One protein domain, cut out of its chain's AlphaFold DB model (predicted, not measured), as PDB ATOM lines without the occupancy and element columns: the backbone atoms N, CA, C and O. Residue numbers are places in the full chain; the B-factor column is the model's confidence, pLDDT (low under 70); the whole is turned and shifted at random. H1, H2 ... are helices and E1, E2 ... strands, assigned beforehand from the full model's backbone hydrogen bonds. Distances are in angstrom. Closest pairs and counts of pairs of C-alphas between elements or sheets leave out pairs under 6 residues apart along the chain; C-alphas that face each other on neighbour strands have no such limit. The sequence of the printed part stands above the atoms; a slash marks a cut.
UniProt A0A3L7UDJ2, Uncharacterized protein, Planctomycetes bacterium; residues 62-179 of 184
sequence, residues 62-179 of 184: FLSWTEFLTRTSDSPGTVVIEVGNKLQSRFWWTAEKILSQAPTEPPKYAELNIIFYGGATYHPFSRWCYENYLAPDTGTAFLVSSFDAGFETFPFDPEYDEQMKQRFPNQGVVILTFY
ATOM      1  N   PHE A  62     269.395 336.046 342.351       97.44
ATOM      2  CA  PHE A  62     269.063 334.962 343.266       97.44
ATOM      3  C   PHE A  62     267.569 334.999 343.580       97.44
ATOM      4  O   PHE A  62     267.023 336.074 343.812       97.44
ATOM      5  N   LEU A  63     266.919 333.837 343.578       97.00
ATOM      6  CA  LEU A  63     265.516 333.686 343.948       97.00
ATOM      7  C   LEU A  63     265.382 332.692 345.083       97.00
ATOM      8  O   LEU A  63     265.937 331.595 345.026       97.00
ATOM      9  N   SER A  64     264.576 333.040 346.079       95.12
ATOM     10  CA  SER A  64     264.040 332.033 346.983       95.12
ATOM     11  C   SER A  64     263.132 331.065 346.219       95.12
ATOM     12  O   SER A  64     262.557 331.396 345.177       95.12
ATOM     13  N   TRP A  65     262.967 329.858 346.750       93.19
ATOM     14  CA  TRP A  65     262.090 328.854 346.152       93.19
ATOM     15  C   TRP A  65     260.649 329.364 345.998       93.19
ATOM     16  O   TRP A  65     260.021 329.154 344.964       93.19
ATOM     17  N   THR A  66     260.145 330.091 346.998       93.25
ATOM     18  CA  THR A  66     258.806 330.693 346.968       93.25
ATOM     19  C   THR A  66     258.678 331.735 345.858       93.25
ATOM     20  O   THR A  66     257.726 331.674 345.088       93.25
ATOM     21  N   GLU A  67     259.647 332.647 345.715       95.69
ATOM     22  CA  GLU A  67     259.641 333.640 344.629       95.69
ATOM     23  C   GLU A  67     259.730 332.986 343.252       95.69
ATOM     24  O   GLU A  67     259.072 333.432 342.315       95.69
ATOM     25  N   PHE A  68     260.526 331.925 343.120       95.19
ATOM     26  CA  PHE A  68     260.594 331.138 341.896       95.19
ATOM     27  C   PHE A  68     259.222 330.550 341.542       95.19
ATOM     28  O   PHE A  68     258.749 330.760 340.424       95.19
ATOM     29  N   LEU A  69     258.536 329.902 342.492       92.81
ATOM     30  CA  LEU A  69     257.191 329.368 342.263       92.81
ATOM     31  C   LEU A  69     256.205 330.464 341.834       92.81
ATOM     32  O   LEU A  69     255.524 330.286 340.827       92.81
ATOM     33  N   THR A  70     256.189 331.612 342.520       94.19
ATOM     34  CA  THR A  70     255.342 332.759 342.149       94.19
ATOM     35  C   THR A  70     255.664 333.292 340.752       94.19
ATOM     36  O   THR A  70     254.771 333.525 339.948       94.19
ATOM     37  N   ARG A  71     256.942 333.443 340.391       94.00
ATOM     38  CA  ARG A  71     257.304 333.917 339.044       94.00
ATOM     39  C   ARG A  71     256.908 332.925 337.956       94.00
ATOM     40  O   ARG A  71     256.462 333.339 336.891       94.00
ATOM     41  N   THR A  72     257.060 331.631 338.220       92.50
ATOM     42  CA  THR A  72     256.728 330.580 337.246       92.50
ATOM     43  C   THR A  72     255.231 330.336 337.080       92.50
ATOM     44  O   THR A  72     254.835 329.811 336.038       92.50
ATOM     45  N   SER A  73     254.394 330.715 338.056       91.75
ATOM     46  CA  SER A  73     252.939 330.718 337.872       91.75
ATOM     47  C   SER A  73     252.491 331.833 336.934       91.75
ATOM     48  O   SER A  73     251.579 331.625 336.136       91.75
ATOM     49  N   ASP A  74     253.159 332.982 337.002       91.88
ATOM     50  CA  ASP A  74     252.749 334.189 336.285       91.88
ATOM     51  C   ASP A  74     253.368 334.272 334.884       91.88
ATOM     52  O   ASP A  74     252.772 334.833 333.963       91.88
ATOM     53  N   SER A  75     254.569 333.713 334.702       92.62
ATOM     54  CA  SER A  75     255.312 333.773 333.447       92.62
ATOM     55  C   SER A  75     255.942 332.419 333.082       92.62
ATOM     56  O   SER A  75     256.748 331.875 333.850       92.62
ATOM     57  N   PRO A  76     255.614 331.849 331.905       93.44
ATOM     58  CA  PRO A  76     256.297 330.667 331.407       93.44
ATOM     59  C   PRO A  76     257.737 331.021 331.027       93.44
ATOM     60  O   PRO A  76     257.985 332.013 330.345       93.44
ATOM     61  N   GLY A  77     258.680 330.182 331.431       96.19
ATOM     62  CA  GLY A  77     260.102 330.340 331.168       96.19
ATOM     63  C   GLY A  77     260.790 328.991 330.995       96.19
ATOM     64  O   GLY A  77     260.153 327.983 330.679       96.19
ATOM     65  N   THR A  78     262.104 328.974 331.196       97.44
ATOM     66  CA  THR A  78     262.908 327.753 331.191       97.44
ATOM     67  C   THR A  78     263.563 327.543 332.550       97.44
ATOM     68  O   THR A  78     264.266 328.419 333.058       97.44
ATOM     69  N   VAL A  79     263.379 326.350 333.111       96.06
ATOM     70  CA  VAL A  79     264.134 325.830 334.251       96.06
ATOM     71  C   VAL A  79     265.343 325.068 333.721       96.06
ATOM     72  O   VAL A  79     265.201 324.100 332.974       96.06
ATOM     73  N   VAL A  80     266.537 325.491 334.123       95.31
ATOM     74  CA  VAL A  80     267.789 324.800 333.812       95.31
ATOM     75  C   VAL A  80     268.297 324.096 335.061       95.31
ATOM     76  O   VAL A  80     268.545 324.722 336.090       95.31
ATOM     77  N   ILE A  81     268.471 322.786 334.966       92.50
ATOM     78  CA  ILE A  81     268.982 321.937 336.037       92.50
ATOM     79  C   ILE A  81     270.442 321.643 335.719       92.50
ATOM     80  O   ILE A  81     270.754 320.839 334.843       92.50
ATOM     81  N   GLU A  82     271.344 322.318 336.423       90.69
ATOM     82  CA  GLU A  82     272.776 322.045 336.369       90.69
ATOM     83  C   GLU A  82     273.092 320.878 337.309       90.69
ATOM     84  O   GLU A  82     273.082 321.017 338.531       90.69
ATOM     85  N   VAL A  83     273.393 319.724 336.727       86.06
ATOM     86  CA  VAL A  83     273.866 318.532 337.424       86.06
ATOM     87  C   VAL A  83     275.388 318.599 337.523       86.06
ATOM     88  O   VAL A  83     276.105 318.527 336.519       86.06
ATOM     89  N   GLY A  84     275.900 318.751 338.742       77.56
ATOM     90  CA  GLY A  84     277.338 318.766 338.985       77.56
ATOM     91  C   GLY A  84     277.906 317.360 339.195       77.56
ATOM     92  O   GLY A  84     277.266 316.485 339.774       77.56
ATOM     93  N   ASN A  85     279.149 317.137 338.766       73.81
ATOM     94  CA  ASN A  85     279.852 315.879 339.028       73.81
ATOM     95  C   ASN A  85     280.098 315.716 340.540       73.81
ATOM     96  O   ASN A  85     280.951 316.410 341.094       73.81
ATOM     97  N   LYS A  86     279.357 314.812 341.199       71.81
ATOM     98  CA  LYS A  86     279.394 314.589 342.664       71.81
ATOM     99  C   LYS A  86     279.022 315.829 343.489       71.81
ATOM    100  O   LYS A  86     279.406 315.933 344.653       71.81
ATOM    101  N   LEU A  87     278.305 316.776 342.886       71.81
ATOM    102  CA  LEU A  87     277.804 317.978 343.546       71.81
ATOM    103  C   LEU A  87     276.282 317.975 343.509       71.81
ATOM    104  O   LEU A  87     275.679 317.406 342.603       71.81
ATOM    105  N   GLN A  88     275.671 318.661 344.473       80.25
ATOM    106  CA  GLN A  88     274.233 318.894 344.451       80.25
ATOM    107  C   GLN A  88     273.842 319.658 343.180       80.25
ATOM    108  O   GLN A  88     274.522 320.616 342.791       80.25
ATOM    109  N   SER A  89     272.739 319.237 342.563       86.25
ATOM    110  CA  SER A  89     272.157 319.926 341.418       86.25
ATOM    111  C   SER A  89     271.804 321.373 341.773       86.25
ATOM    112  O   SER A  89     271.353 321.666 342.883       86.25
ATOM    113  N   ARG A  90     272.006 322.284 340.823       90.44
ATOM    114  CA  ARG A  90     271.597 323.686 340.929       90.44
ATOM    115  C   ARG A  90     270.425 323.932 339.999       90.44
ATOM    116  O   ARG A  90     270.441 323.499 338.850       90.44
ATOM    117  N   PHE A  91     269.434 324.648 340.504       93.31
ATOM    118  CA  PHE A  91     268.274 325.054 339.731       93.31
ATOM    119  C   PHE A  91     268.454 326.501 339.317       93.31
ATOM    120  O   PHE A  91     268.722 327.370 340.144       93.31
ATOM    121  N   TRP A  92     268.303 326.742 338.030       96.38
ATOM    122  CA  TRP A  92     268.348 328.060 337.439       96.38
ATOM    123  C   TRP A  92     267.038 328.311 336.714       96.38
ATOM    124  O   TRP A  92     266.423 327.380 336.194       96.38
ATOM    125  N   TRP A  93     266.614 329.564 336.648       97.38
ATOM    126  CA  TRP A  93     265.414 329.942 335.918       97.38
ATOM    127  C   TRP A  93     265.642 331.197 335.088       97.38
ATOM    128  O   TRP A  93     266.309 332.135 335.523       97.38
ATOM    129  N   THR A  94     265.063 331.221 333.895       98.00
ATOM    130  CA  THR A  94     264.978 332.408 333.046       98.00
ATOM    131  C   THR A  94     263.585 332.492 332.434       98.00
ATOM    132  O   THR A  94     262.971 331.465 332.155       98.00
ATOM    133  N   ALA A  95     263.089 333.706 332.198       97.44
ATOM    134  CA  ALA A  95     261.836 333.920 331.471       97.44
ATOM    135  C   ALA A  95     261.961 333.555 329.977       97.44
ATOM    136  O   ALA A  95     260.971 333.403 329.267       97.44
ATOM    137  N   GLU A  96     263.189 333.414 329.479       97.69
ATOM    138  CA  GLU A  96     263.445 333.080 328.088       97.69
ATOM    139  C   GLU A  96     263.159 331.608 327.767       97.69
ATOM    140  O   GLU A  96     263.376 330.702 328.574       97.69
ATOM    141  N   LYS A  97     262.726 331.352 326.529       97.38
ATOM    142  CA  LYS A  97     262.580 330.002 325.974       97.38
ATOM    143  C   LYS A  97     263.907 329.566 325.353       97.38
ATOM    144  O   LYS A  97     264.151 329.792 324.168       97.38
ATOM    145  N   ILE A  98     264.774 328.956 326.159       97.12
ATOM    146  CA  ILE A  98     266.146 328.590 325.761       97.12
ATOM    147  C   ILE A  98     266.139 327.689 324.521       97.12
ATOM    148  O   ILE A  98     266.881 327.932 323.573       97.12
ATOM    149  N   LEU A  99     265.252 326.689 324.486       96.19
ATOM    150  CA  LEU A  99     265.188 325.707 323.396       96.19
ATOM    151  C   LEU A  99     264.850 326.318 322.029       96.19
ATOM    152  O   LEU A  99     265.254 325.765 321.015       96.19
ATOM    153  N   SER A 100     264.147 327.454 321.982       96.81
ATOM    154  CA  SER A 100     263.860 328.144 320.715       96.81
ATOM    155  C   SER A 100     264.985 329.065 320.240       96.81
ATOM    156  O   SER A 100     264.963 329.494 319.093       96.81
ATOM    157  N   GLN A 101     265.934 329.405 321.116       97.50
ATOM    158  CA  GLN A 101     267.045 330.315 320.813       97.50
ATOM    159  C   GLN A 101     268.374 329.584 320.609       97.50
ATOM    160  O   GLN A 101     269.317 330.148 320.056       97.50
ATOM    161  N   ALA A 102     268.467 328.344 321.083       96.81
ATOM    162  CA  ALA A 102     269.706 327.599 321.068       96.81
ATOM    163  C   ALA A 102     270.170 327.265 319.639       96.81
ATOM    164  O   ALA A 102     269.367 326.823 318.817       96.81
ATOM    165  N   PRO A 103     271.478 327.393 319.346       96.81
ATOM    166  CA  PRO A 103     272.034 327.061 318.034       96.81
ATOM    167  C   PRO A 103     272.149 325.547 317.793       96.81
ATOM    168  O   PRO A 103     272.410 325.117 316.673       96.81
ATOM    169  N   THR A 104     272.009 324.737 318.843       95.69
ATOM    170  CA  THR A 104     272.141 323.276 318.811       95.69
ATOM    171  C   THR A 104     271.080 322.639 319.699       95.69
ATOM    172  O   THR A 104     270.606 323.272 320.638       95.69
ATOM    173  N   GLU A 105     270.751 321.374 319.461       94.81
ATOM    174  CA  GLU A 105     269.837 320.625 320.327       94.81
ATOM    175  C   GLU A 105     270.450 320.353 321.716       94.81
ATOM    176  O   GLU A 105     271.681 320.282 321.847       94.81
ATOM    177  N   PRO A 106     269.624 320.215 322.771       92.94
ATOM    178  CA  PRO A 106     270.099 319.784 324.079       92.94
ATOM    179  C   PRO A 106     270.678 318.363 324.017       92.94
ATOM    180  O   PRO A 106     270.178 317.535 323.251       92.94
ATOM    181  N   PRO A 107     271.701 318.052 324.837       89.25
ATOM    182  CA  PRO A 107     272.232 316.697 324.924       89.25
ATOM    183  C   PRO A 107     271.128 315.729 325.336       89.25
ATOM    184  O   PRO A 107     270.331 316.019 326.235       89.25
ATOM    185  N   LYS A 108     271.104 314.544 324.725       85.88
ATOM    186  CA  LYS A 108     270.210 313.483 325.198       85.88
ATOM    187  C   LYS A 108     270.671 313.016 326.566       85.88
ATOM    188  O   LYS A 108     271.860 312.996 326.869       85.88
ATOM    189  N   TYR A 109     269.739 312.534 327.373       78.25
ATOM    190  CA  TYR A 109     270.052 312.044 328.709       78.25
ATOM    191  C   TYR A 109     271.173 310.984 328.736       78.25
ATOM    192  O   TYR A 109     272.080 311.041 329.560       78.25
ATOM    193  N   ALA A 110     271.174 310.063 327.765       79.19
ATOM    194  CA  ALA A 110     272.218 309.046 327.617       79.19
ATOM    195  C   ALA A 110     273.623 309.628 327.337       79.19
ATOM    196  O   ALA A 110     274.630 308.985 327.636       79.19
ATOM    197  N   GLU A 111     273.698 310.840 326.781       79.62
ATOM    198  CA  GLU A 111     274.940 311.572 326.493       79.62
ATOM    199  C   GLU A 111     275.454 312.330 327.725       79.62
ATOM    200  O   GLU A 111     276.637 312.654 327.802       79.62
ATOM    201  N   LEU A 112     274.604 312.550 328.737       76.94
ATOM    202  CA  LEU A 112     274.971 313.199 329.999       76.94
ATOM    203  C   LEU A 112     275.804 312.299 330.925       76.94
ATOM    204  O   LEU A 112     276.056 312.686 332.062       76.94
ATOM    205  N   ASN A 113     276.227 311.106 330.494       70.56
ATOM    206  CA  ASN A 113     276.843 310.102 331.359       70.56
ATOM    207  C   ASN A 113     278.242 310.517 331.880       70.56
ATOM    208  O   ASN A 113     279.288 310.161 331.331       70.56
ATOM    209  N   ILE A 114     278.226 311.244 333.001       64.38
ATOM    210  CA  ILE A 114     279.367 311.866 333.699       64.38
ATOM    211  C   ILE A 114     280.379 310.829 334.210       64.38
ATOM    212  O   ILE A 114     281.554 311.132 334.403       64.38
ATOM    213  N   ILE A 115     279.924 309.600 334.472       61.12
ATOM    214  CA  ILE A 115     280.747 308.554 335.093       61.12
ATOM    215  C   ILE A 115     281.659 307.888 334.057       61.12
ATOM    216  O   ILE A 115     282.793 307.536 334.377       61.12
ATOM    217  N   PHE A 116     281.180 307.725 332.821       53.97
ATOM    218  CA  PHE A 116     281.878 306.952 331.790       53.97
ATOM    219  C   PHE A 116     282.619 307.821 330.769       53.97
ATOM    220  O   PHE A 116     283.668 307.409 330.277       53.97
ATOM    221  N   TYR A 117     282.144 309.037 330.487       55.00
ATOM    222  CA  TYR A 117     282.779 309.927 329.512       55.00
ATOM    223  C   TYR A 117     283.669 310.965 330.185       55.00
ATOM    224  O   TYR A 117     283.430 312.158 330.036       55.00
ATOM    225  N   GLY A 118     284.723 310.523 330.880       48.94
ATOM    226  CA  GLY A 118     285.755 311.370 331.508       48.94
ATOM    227  C   GLY A 118     286.535 312.314 330.567       48.94
ATOM    228  O   GLY A 118     287.670 312.673 330.869       48.94
ATOM    229  N   GLY A 119     285.966 312.704 329.427       53.97
ATOM    230  CA  GLY A 119     286.446 313.765 328.562       53.97
ATOM    231  C   GLY A 119     285.994 315.142 329.049       53.97
ATOM    232  O   GLY A 119     284.825 315.374 329.342       53.97
ATOM    233  N   ALA A 120     286.936 316.081 329.073       58.94
ATOM    234  CA  ALA A 120     286.751 317.486 329.437       58.94
ATOM    235  C   ALA A 120     285.899 318.306 328.439       58.94
ATOM    236  O   ALA A 120     285.852 319.535 328.531       58.94
ATOM    237  N   THR A 121     285.265 317.665 327.457       71.12
ATOM    238  CA  THR A 121     284.573 318.357 326.369       71.12
ATOM    239  C   THR A 121     283.115 318.578 326.742       71.12
ATOM    240  O   THR A 121     282.320 317.644 326.775       71.12
ATOM    241  N   TYR A 122     282.762 319.830 327.027       77.69
ATOM    242  CA  TYR A 122     281.371 320.223 327.233       77.69
ATOM    243  C   TYR A 122     280.562 320.001 325.957       77.69
ATOM    244  O   TYR A 122     281.026 320.327 324.860       77.69
ATOM    245  N   HIS A 123     279.327 319.525 326.108       87.94
ATOM    246  CA  HIS A 123     278.375 319.544 325.008       87.94
ATOM    247  C   HIS A 123     278.189 321.001 324.524       87.94
ATOM    248  O   HIS A 123     278.037 321.891 325.374       87.94
ATOM    249  N   PRO A 124     278.190 321.284 323.203       91.31
ATOM    250  CA  PRO A 124     278.089 322.648 322.673       91.31
ATOM    251  C   PRO A 124     276.898 323.431 323.234       91.31
ATOM    252  O   PRO A 124     277.056 324.575 323.658       91.31
ATOM    253  N   PHE A 125     275.739 322.780 323.346       93.69
ATOM    254  CA  PHE A 125     274.552 323.360 323.973       93.69
ATOM    255  C   PHE A 125     274.780 323.763 325.437       93.69
ATOM    256  O   PHE A 125     274.442 324.875 325.826       93.69
ATOM    257  N   SER A 126     275.389 322.898 326.259       92.06
ATOM    258  CA  SER A 126     275.659 323.205 327.671       92.06
ATOM    259  C   SER A 126     276.597 324.402 327.801       92.06
ATOM    260  O   SER A 126     276.371 325.273 328.641       92.06
ATOM    261  N   ARG A 127     277.621 324.478 326.942       91.94
ATOM    262  CA  ARG A 127     278.532 325.626 326.885       91.94
ATOM    263  C   ARG A 127     277.793 326.912 326.516       91.94
ATOM    264  O   ARG A 127     277.929 327.898 327.233       91.94
ATOM    265  N   TRP A 128     276.986 326.882 325.459       94.94
ATOM    266  CA  TRP A 128     276.190 328.032 325.035       94.94
ATOM    267  C   TRP A 128     275.228 328.493 326.141       94.94
ATOM    268  O   TRP A 128     275.192 329.678 326.467       94.94
ATOM    269  N   CYS A 129     274.529 327.564 326.804       96.00
ATOM    270  CA  CYS A 129     273.669 327.883 327.943       96.00
ATOM    271  C   CYS A 129     274.445 328.548 329.086       96.00
ATOM    272  O   CYS A 129     273.958 329.494 329.700       96.00
ATOM    273  N   TYR A 130     275.659 328.078 329.378       94.00
ATOM    274  CA  TYR A 130     276.490 328.699 330.401       94.00
ATOM    275  C   TYR A 130     276.853 330.137 330.042       94.00
ATOM    276  O   TYR A 130     276.600 331.034 330.837       94.00
ATOM    277  N   GLU A 131     277.404 330.355 328.852       94.06
ATOM    278  CA  GLU A 131     277.895 331.666 328.419       94.06
ATOM    279  C   GLU A 131     276.775 332.721 328.370       94.06
ATOM    280  O   GLU A 131     277.003 333.864 328.766       94.06
ATOM    281  N   ASN A 132     275.561 332.327 327.968       97.00
ATOM    282  CA  ASN A 132     274.431 333.247 327.790       97.00
ATOM    283  C   ASN A 132     273.539 333.387 329.035       97.00
ATOM    284  O   ASN A 132     272.981 334.454 329.272       97.00
ATOM    285  N   TYR A 133     273.406 332.339 329.855       97.44
ATOM    286  CA  TYR A 133     272.424 332.320 330.947       97.44
ATOM    287  C   TYR A 133     273.034 332.103 332.329       97.44
ATOM    288  O   TYR A 133     272.634 332.780 333.275       97.44
ATOM    289  N   LEU A 134     273.983 331.178 332.480       95.75
ATOM    290  CA  LEU A 134     274.411 330.700 333.807       95.75
ATOM    291  C   LEU A 134     275.710 331.341 334.311       95.75
ATOM    292  O   LEU A 134     276.035 331.221 335.492       95.75
ATOM    293  N   ALA A 135     276.466 332.005 333.435       94.00
ATOM    294  CA  ALA A 135     277.720 332.650 333.787       94.00
ATOM    295  C   ALA A 135     277.495 333.644 334.944       94.00
ATOM    296  O   ALA A 135     276.570 334.463 334.862       94.00
ATOM    297  N   PRO A 136     278.316 333.605 336.014       93.81
ATOM    298  CA  PRO A 136     278.116 334.471 337.174       93.81
ATOM    299  C   PRO A 136     278.136 335.962 336.837       93.81
ATOM    300  O   PRO A 136     277.454 336.732 337.491       93.81
ATOM    301  N   ASP A 137     278.892 336.366 335.818       94.62
ATOM    302  CA  ASP A 137     279.099 337.782 335.502       94.62
ATOM    303  C   ASP A 137     278.252 338.294 334.341       94.62
ATOM    304  O   ASP A 137     277.822 339.443 334.361       94.62
ATOM    305  N   THR A 138     278.003 337.455 333.337       95.50
ATOM    306  CA  THR A 138     277.348 337.869 332.085       95.50
ATOM    307  C   THR A 138     275.997 337.212 331.853       95.50
ATOM    308  O   THR A 138     275.248 337.659 330.991       95.50
ATOM    309  N   GLY A 139     275.688 336.138 332.582       96.81
ATOM    310  CA  GLY A 139     274.438 335.414 332.405       96.81
ATOM    311  C   GLY A 139     273.225 336.219 332.868       96.81
ATOM    312  O   GLY A 139     273.338 337.159 333.654       96.81
ATOM    313  N   THR A 140     272.042 335.808 332.426       97.56
ATOM    314  CA  THR A 140     270.769 336.449 332.797       97.56
ATOM    315  C   THR A 140     269.873 335.576 333.673       97.56
ATOM    316  O   THR A 140     268.926 336.083 334.271       97.56
ATOM    317  N   ALA A 141     270.160 334.277 333.807       97.81
ATOM    318  CA  ALA A 141     269.334 333.387 334.618       97.81
ATOM    319  C   ALA A 141     269.489 333.679 336.114       97.81
ATOM    320  O   ALA A 141     270.563 334.063 336.588       97.81
ATOM    321  N   PHE A 142     268.418 333.435 336.858       97.94
ATOM    322  CA  PHE A 142     268.380 333.500 338.309       97.94
ATOM    323  C   PHE A 142     268.779 332.147 338.891       97.94
ATOM    324  O   PHE A 142     268.235 331.120 338.482       97.94
ATOM    325  N   LEU A 143     269.688 332.137 339.862       96.69
ATOM    326  CA  LEU A 143     269.929 330.957 340.686       96.69
ATOM    327  C   LEU A 143     268.791 330.824 341.697       96.69
ATOM    328  O   LEU A 143     268.507 331.756 342.446       96.69
ATOM    329  N   VAL A 144     268.162 329.657 341.737       95.69
ATOM    330  CA  VAL A 144     267.090 329.354 342.681       95.69
ATOM    331  C   VAL A 144     267.693 328.701 343.922       95.69
ATOM    332  O   VAL A 144     268.509 327.778 343.826       95.69
ATOM    333  N   SER A 145     267.295 329.170 345.103       93.00
ATOM    334  CA  SER A 145     267.665 328.551 346.371       93.00
ATOM    335  C   SER A 145     267.246 327.083 346.360       93.00
ATOM    336  O   SER A 145     266.103 326.770 346.020       93.00
ATOM    337  N   SER A 146     268.152 326.188 346.751       78.38
ATOM    338  CA  SER A 146     267.846 324.762 346.863       78.38
ATOM    339  C   SER A 146     266.635 324.536 347.769       78.38
ATOM    340  O   SER A 146     266.566 325.110 348.854       78.38
ATOM    341  N   PHE A 147     265.707 323.692 347.318       72.06
ATOM    342  CA  PHE A 147     264.599 323.199 348.130       72.06
ATOM    343  C   PHE A 147     265.133 322.433 349.351       72.06
ATOM    344  O   PHE A 147     266.155 321.748 349.252       72.06
ATOM    345  N   ASP A 148     264.452 322.545 350.490       57.66
ATOM    346  CA  ASP A 148     264.866 321.884 351.728       57.66
ATOM    347  C   ASP A 148     264.773 320.345 351.606       57.66
ATOM    348  O   ASP A 148     263.750 319.799 351.194       57.66
ATOM    349  N   ALA A 149     265.882 319.673 351.940       45.69
ATOM    350  CA  ALA A 149     266.135 318.251 352.258       45.69
ATOM    351  C   ALA A 149     265.569 317.080 351.406       45.69
ATOM    352  O   ALA A 149     266.032 315.958 351.589       45.69
ATOM    353  N   GLY A 150     264.614 317.262 350.489       54.94
ATOM    354  CA  GLY A 150     263.923 316.130 349.835       54.94
ATOM    355  C   GLY A 150     264.405 315.739 348.432       54.94
ATOM    356  O   GLY A 150     264.014 314.694 347.922       54.94
ATOM    357  N   PHE A 151     265.215 316.576 347.780       61.44
ATOM    358  CA  PHE A 151     265.519 316.465 346.345       61.44
ATOM    359  C   PHE A 151     266.915 315.884 346.068       61.44
ATOM    360  O   PHE A 151     267.633 316.338 345.180       61.44
ATOM    361  N   GLU A 152     267.318 314.883 346.852       59.03
ATOM    362  CA  GLU A 152     268.553 314.114 346.634       59.03
ATOM    363  C   GLU A 152     268.372 313.007 345.582       59.03
ATOM    364  O   GLU A 152     269.022 311.962 345.637       59.03
ATOM    365  N   THR A 153     267.472 313.184 344.612       56.00
ATOM    366  CA  THR A 153     267.357 312.218 343.525       56.00
ATOM    367  C   THR A 153     268.614 312.295 342.672       56.00
ATOM    368  O   THR A 153     268.967 313.331 342.107       56.00
ATOM    369  N   PHE A 154     269.330 311.172 342.622       63.19
ATOM    370  CA  PHE A 154     270.460 310.997 341.728       63.19
ATOM    371  C   PHE A 154     269.962 311.228 340.297       63.19
ATOM    372  O   PHE A 154     269.091 310.488 339.838       63.19
ATOM    373  N   PRO A 155     270.502 312.216 339.571       62.66
ATOM    374  CA  PRO A 155     270.027 312.600 338.246       62.66
ATOM    375  C   PRO A 155     270.511 311.617 337.171       62.66
ATOM    376  O   PRO A 155     270.858 312.044 336.072       62.66
ATOM    377  N   PHE A 156     270.552 310.315 337.487       68.12
ATOM    378  CA  PHE A 156     270.991 309.206 336.626       68.12
ATOM    379  C   PHE A 156     269.868 308.198 336.288       68.12
ATOM    380  O   PHE A 156     270.135 307.201 335.620       68.12
ATOM    381  N   ASP A 157     268.625 308.482 336.691       78.38
ATOM    382  CA  ASP A 157     267.426 307.779 336.228       78.38
ATOM    383  C   ASP A 157     266.795 308.465 334.989       78.38
ATOM    384  O   ASP A 157     266.467 309.649 335.070       78.38
ATOM    385  N   PRO A 158     266.576 307.770 333.854       76.81
ATOM    386  CA  PRO A 158     265.808 308.300 332.723       76.81
ATOM    387  C   PRO A 158     264.426 308.856 333.100       76.81
ATOM    388  O   PRO A 158     263.955 309.794 332.459       76.81
ATOM    389  N   GLU A 159     263.792 308.325 334.149       85.44
ATOM    390  CA  GLU A 159     262.523 308.845 334.666       85.44
ATOM    391  C   GLU A 159     262.659 310.254 335.254       85.44
ATOM    392  O   GLU A 159     261.671 310.980 335.351       85.44
ATOM    393  N   TYR A 160     263.873 310.679 335.612       83.19
ATOM    394  CA  TYR A 160     264.138 311.994 336.183       83.19
ATOM    395  C   TYR A 160     263.711 313.125 335.239       83.19
ATOM    396  O   TYR A 160     263.098 314.087 335.695       83.19
ATOM    397  N   ASP A 161     263.980 313.018 333.933       84.62
ATOM    398  CA  ASP A 161     263.576 314.044 332.957       84.62
ATOM    399  C   ASP A 161     262.047 314.201 332.912       84.62
ATOM    400  O   ASP A 161     261.516 315.310 333.003       84.62
ATOM    401  N   GLU A 162     261.325 313.081 332.887       87.88
ATOM    402  CA  GLU A 162     259.861 313.072 332.906       87.88
ATOM    403  C   GLU A 162     259.296 313.588 334.237       87.88
ATOM    404  O   GLU A 162     258.364 314.393 334.237       87.88
ATOM    405  N   GLN A 163     259.899 313.228 335.374       88.44
ATOM    406  CA  GLN A 163     259.519 313.762 336.685       88.44
ATOM    407  C   GLN A 163     259.709 315.284 336.756       88.44
ATOM    408  O   GLN A 163     258.844 315.990 337.282       88.44
ATOM    409  N   MET A 164     260.804 315.822 336.204       87.69
ATOM    410  CA  MET A 164     261.024 317.271 336.174       87.69
ATOM    411  C   MET A 164     260.015 317.978 335.266       87.69
ATOM    412  O   MET A 164     259.474 319.014 335.658       87.69
ATOM    413  N   LYS A 165     259.705 317.418 334.091       89.94
ATOM    414  CA  LYS A 165     258.661 317.956 333.201       89.94
ATOM    415  C   LYS A 165     257.284 317.943 333.862       89.94
ATOM    416  O   LYS A 165     256.567 318.935 333.788       89.94
ATOM    417  N   GLN A 166     256.930 316.867 334.565       90.81
ATOM    418  CA  GLN A 166     255.683 316.785 335.333       90.81
ATOM    419  C   GLN A 166     255.634 317.809 336.469       90.81
ATOM    420  O   GLN A 166     254.571 318.349 336.775       90.81
ATOM    421  N   ARG A 167     256.779 318.091 337.101       87.88
ATOM    422  CA  ARG A 167     256.881 319.072 338.185       87.88
ATOM    423  C   ARG A 167     256.745 320.508 337.688       87.88
ATOM    424  O   ARG A 167     256.197 321.340 338.410       87.88
ATOM    425  N   PHE A 168     257.218 320.786 336.475       90.50
ATOM    426  CA  PHE A 168     257.178 322.105 335.848       90.50
ATOM    427  C   PHE A 168     256.425 322.072 334.507       90.50
ATOM    428  O   PHE A 168     257.004 322.397 333.471       90.50
ATOM    429  N   PRO A 169     255.122 321.732 334.498       91.25
ATOM    430  CA  PRO A 169     254.387 321.421 333.267       91.25
ATOM    431  C   PRO A 169     254.244 322.615 332.312       91.25
ATOM    432  O   PRO A 169     254.020 322.436 331.120       91.25
ATOM    433  N   ASN A 170     254.396 323.838 332.828       92.69
ATOM    434  CA  ASN A 170     254.278 325.081 332.062       92.69
ATOM    435  C   ASN A 170     255.637 325.710 331.718       92.69
ATOM    436  O   ASN A 170     255.685 326.842 331.235       92.69
ATOM    437  N   GLN A 171     256.740 325.023 332.012       93.12
ATOM    438  CA  GLN A 171     258.092 325.533 331.814       93.12
ATOM    439  C   GLN A 171     258.841 324.640 330.824       93.12
ATOM    440  O   GLN A 171     258.653 323.425 330.787       93.12
ATOM    441  N   GLY A 172     259.744 325.233 330.045       93.75
ATOM    442  CA  GLY A 172     260.793 324.452 329.401       93.75
ATOM    443  C   GLY A 172     261.701 323.872 330.482       93.75
ATOM    444  O   GLY A 172     262.128 324.600 331.371       93.75
ATOM    445  N   VAL A 173     262.007 322.580 330.426       94.12
ATOM    446  CA  VAL A 173     262.979 321.958 331.332       94.12
ATOM    447  C   VAL A 173     264.207 321.575 330.526       94.12
ATOM    448  O   VAL A 173     264.102 320.942 329.477       94.12
ATOM    449  N   VAL A 174     265.374 321.988 331.008       93.75
ATOM    450  CA  VAL A 174     266.662 321.702 330.383       93.75
ATOM    451  C   VAL A 174     267.600 321.137 331.436       93.75
ATOM    452  O   VAL A 174     267.906 321.805 332.419       93.75
ATOM    453  N   ILE A 175     268.099 319.924 331.220       91.44
ATOM    454  CA  ILE A 175     269.078 319.294 332.108       91.44
ATOM    455  C   ILE A 175     270.458 319.411 331.465       91.44
ATOM    456  O   ILE A 175     270.668 318.987 330.331       91.44
ATOM    457  N   LEU A 176     271.404 320.004 332.188       90.06
ATOM    458  CA  LEU A 176     272.782 320.191 331.748       90.06
ATOM    459  C   LEU A 176     273.728 319.533 332.735       90.06
ATOM    460  O   LEU A 176     273.531 319.621 333.943       90.06
ATOM    461  N   THR A 177     274.819 318.972 332.232       85.81
ATOM    462  CA  THR A 177     275.955 318.590 333.065       85.81
ATOM    463  C   THR A 177     277.111 319.539 332.816       85.81
ATOM    464  O   THR A 177     277.389 319.946 331.685       85.81
ATOM    465  N   PHE A 178     277.808 319.891 333.890       77.69
ATOM    466  CA  PHE A 178     279.072 320.595 333.777       77.69
ATOM    467  C   PHE A 178     280.149 319.897 334.594       77.69
ATOM    468  O   PHE A 178     279.972 319.583 335.773       77.69
ATOM    469  N   TYR A 179     281.312 319.727 333.974       67.38
ATOM    470  CA  TYR A 179     282.529 319.426 334.704       67.38
ATOM    471  C   TYR A 179     282.978 320.697 335.413       67.38
ATOM    472  O   TYR A 179     283.377 321.674 334.791       67.38
TER     473      TYR A 179
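What this domain is: This is residues 62 to 179 of the 184 residues of an uncharacterized protein of Planctomycetes bacterium (UniProt A0A3L7UDJ2). A small, twisted sheet of four strands runs through the middle, with H4 crossing one face and H1 and H5 covering separate parts of the other. Short H2 and H3 graze the sheet, and a long stretch, residues 145 to 158, joins edge strand E3 to H5. The printed part has 118 residues, in the order H1 E1 E2 H2 H3 H4 E3 H5 E4; the sheet runs E3 E2 E1 E4, mixed, and the class is mixed, helices and strands. It is compact, with a radius of gyration of the C-alphas of 13.6 A and spans of 39 by 31 by 24 A.

How they stand to each other: Inner strands E1, residues 78 to 84, and E2, residues 90 to 94, form an antiparallel hairpin at 157 degrees; N 80 and O 92 are 2.8 A apart, within hydrogen-bond range. Edge strand E4, residues 172 to 178, is parallel to E1 at 22 degrees, with N 81 and O 174 at 2.8 A. Edge strand E3, residues 142 to 144, is antiparallel to E2 at 139 degrees, with N 142 and O 93 at 2.8 A. The sheet is only just strongly twisted, its C-alphas up to 4.3 A off the best plane. H4, residues 124 to 134, is on the sheet at a height of 9.0 A and runs across the strands, at 68 degrees to E1 on the local plane; its closest C-alphas to E4 are those of Ser 126 and Leu 176, 5.8 A. On the opposite face, H1, residues 65 to 74, has a height of 10.5 A; the C-alphas of Trp 65 and Val 144 of E3 are its closest, 6.1 A. H5, residues 159 to 167, on the same face as H1 but apart from it, lies over E4 at a height of 9.5 A, slantwise at 38 degrees on the local plane, with Lys 165 and Val 173 the closest C-alphas, 6.2 A. E3, H5 and E4 form a split strand-helix-strand unit, two strands running the same way with E2 and E1 between them, its crossover right-handed. H2, residues 98 to 101, and H3, residues 109 to 112, only graze the sheet. In H1, H4 and H5 every O i to N i+4 pair is within hydrogen-bond range; H2 and H3 are too short for one.

Where its parts are: H1 begins at C-alpha 65, (262.090, 328.854, 346.152), and measures 14.6 A; H4 measures 14.2 A and H5 12.2 A. E1 measures 18.7 A, E2 13.5 A, and E4 19.2 A, ending at C-alpha 178, (279.072, 320.595, 333.777).

The domain as a whole: The C-alphas of Asp 74 and Gly 118 are the farthest apart, 40.4 A. The printed part has no cut; the links H3 to H4 and E3 to H5 are long. Confidence is under 70 at residues 114 to 120, 148 to 156 and 179.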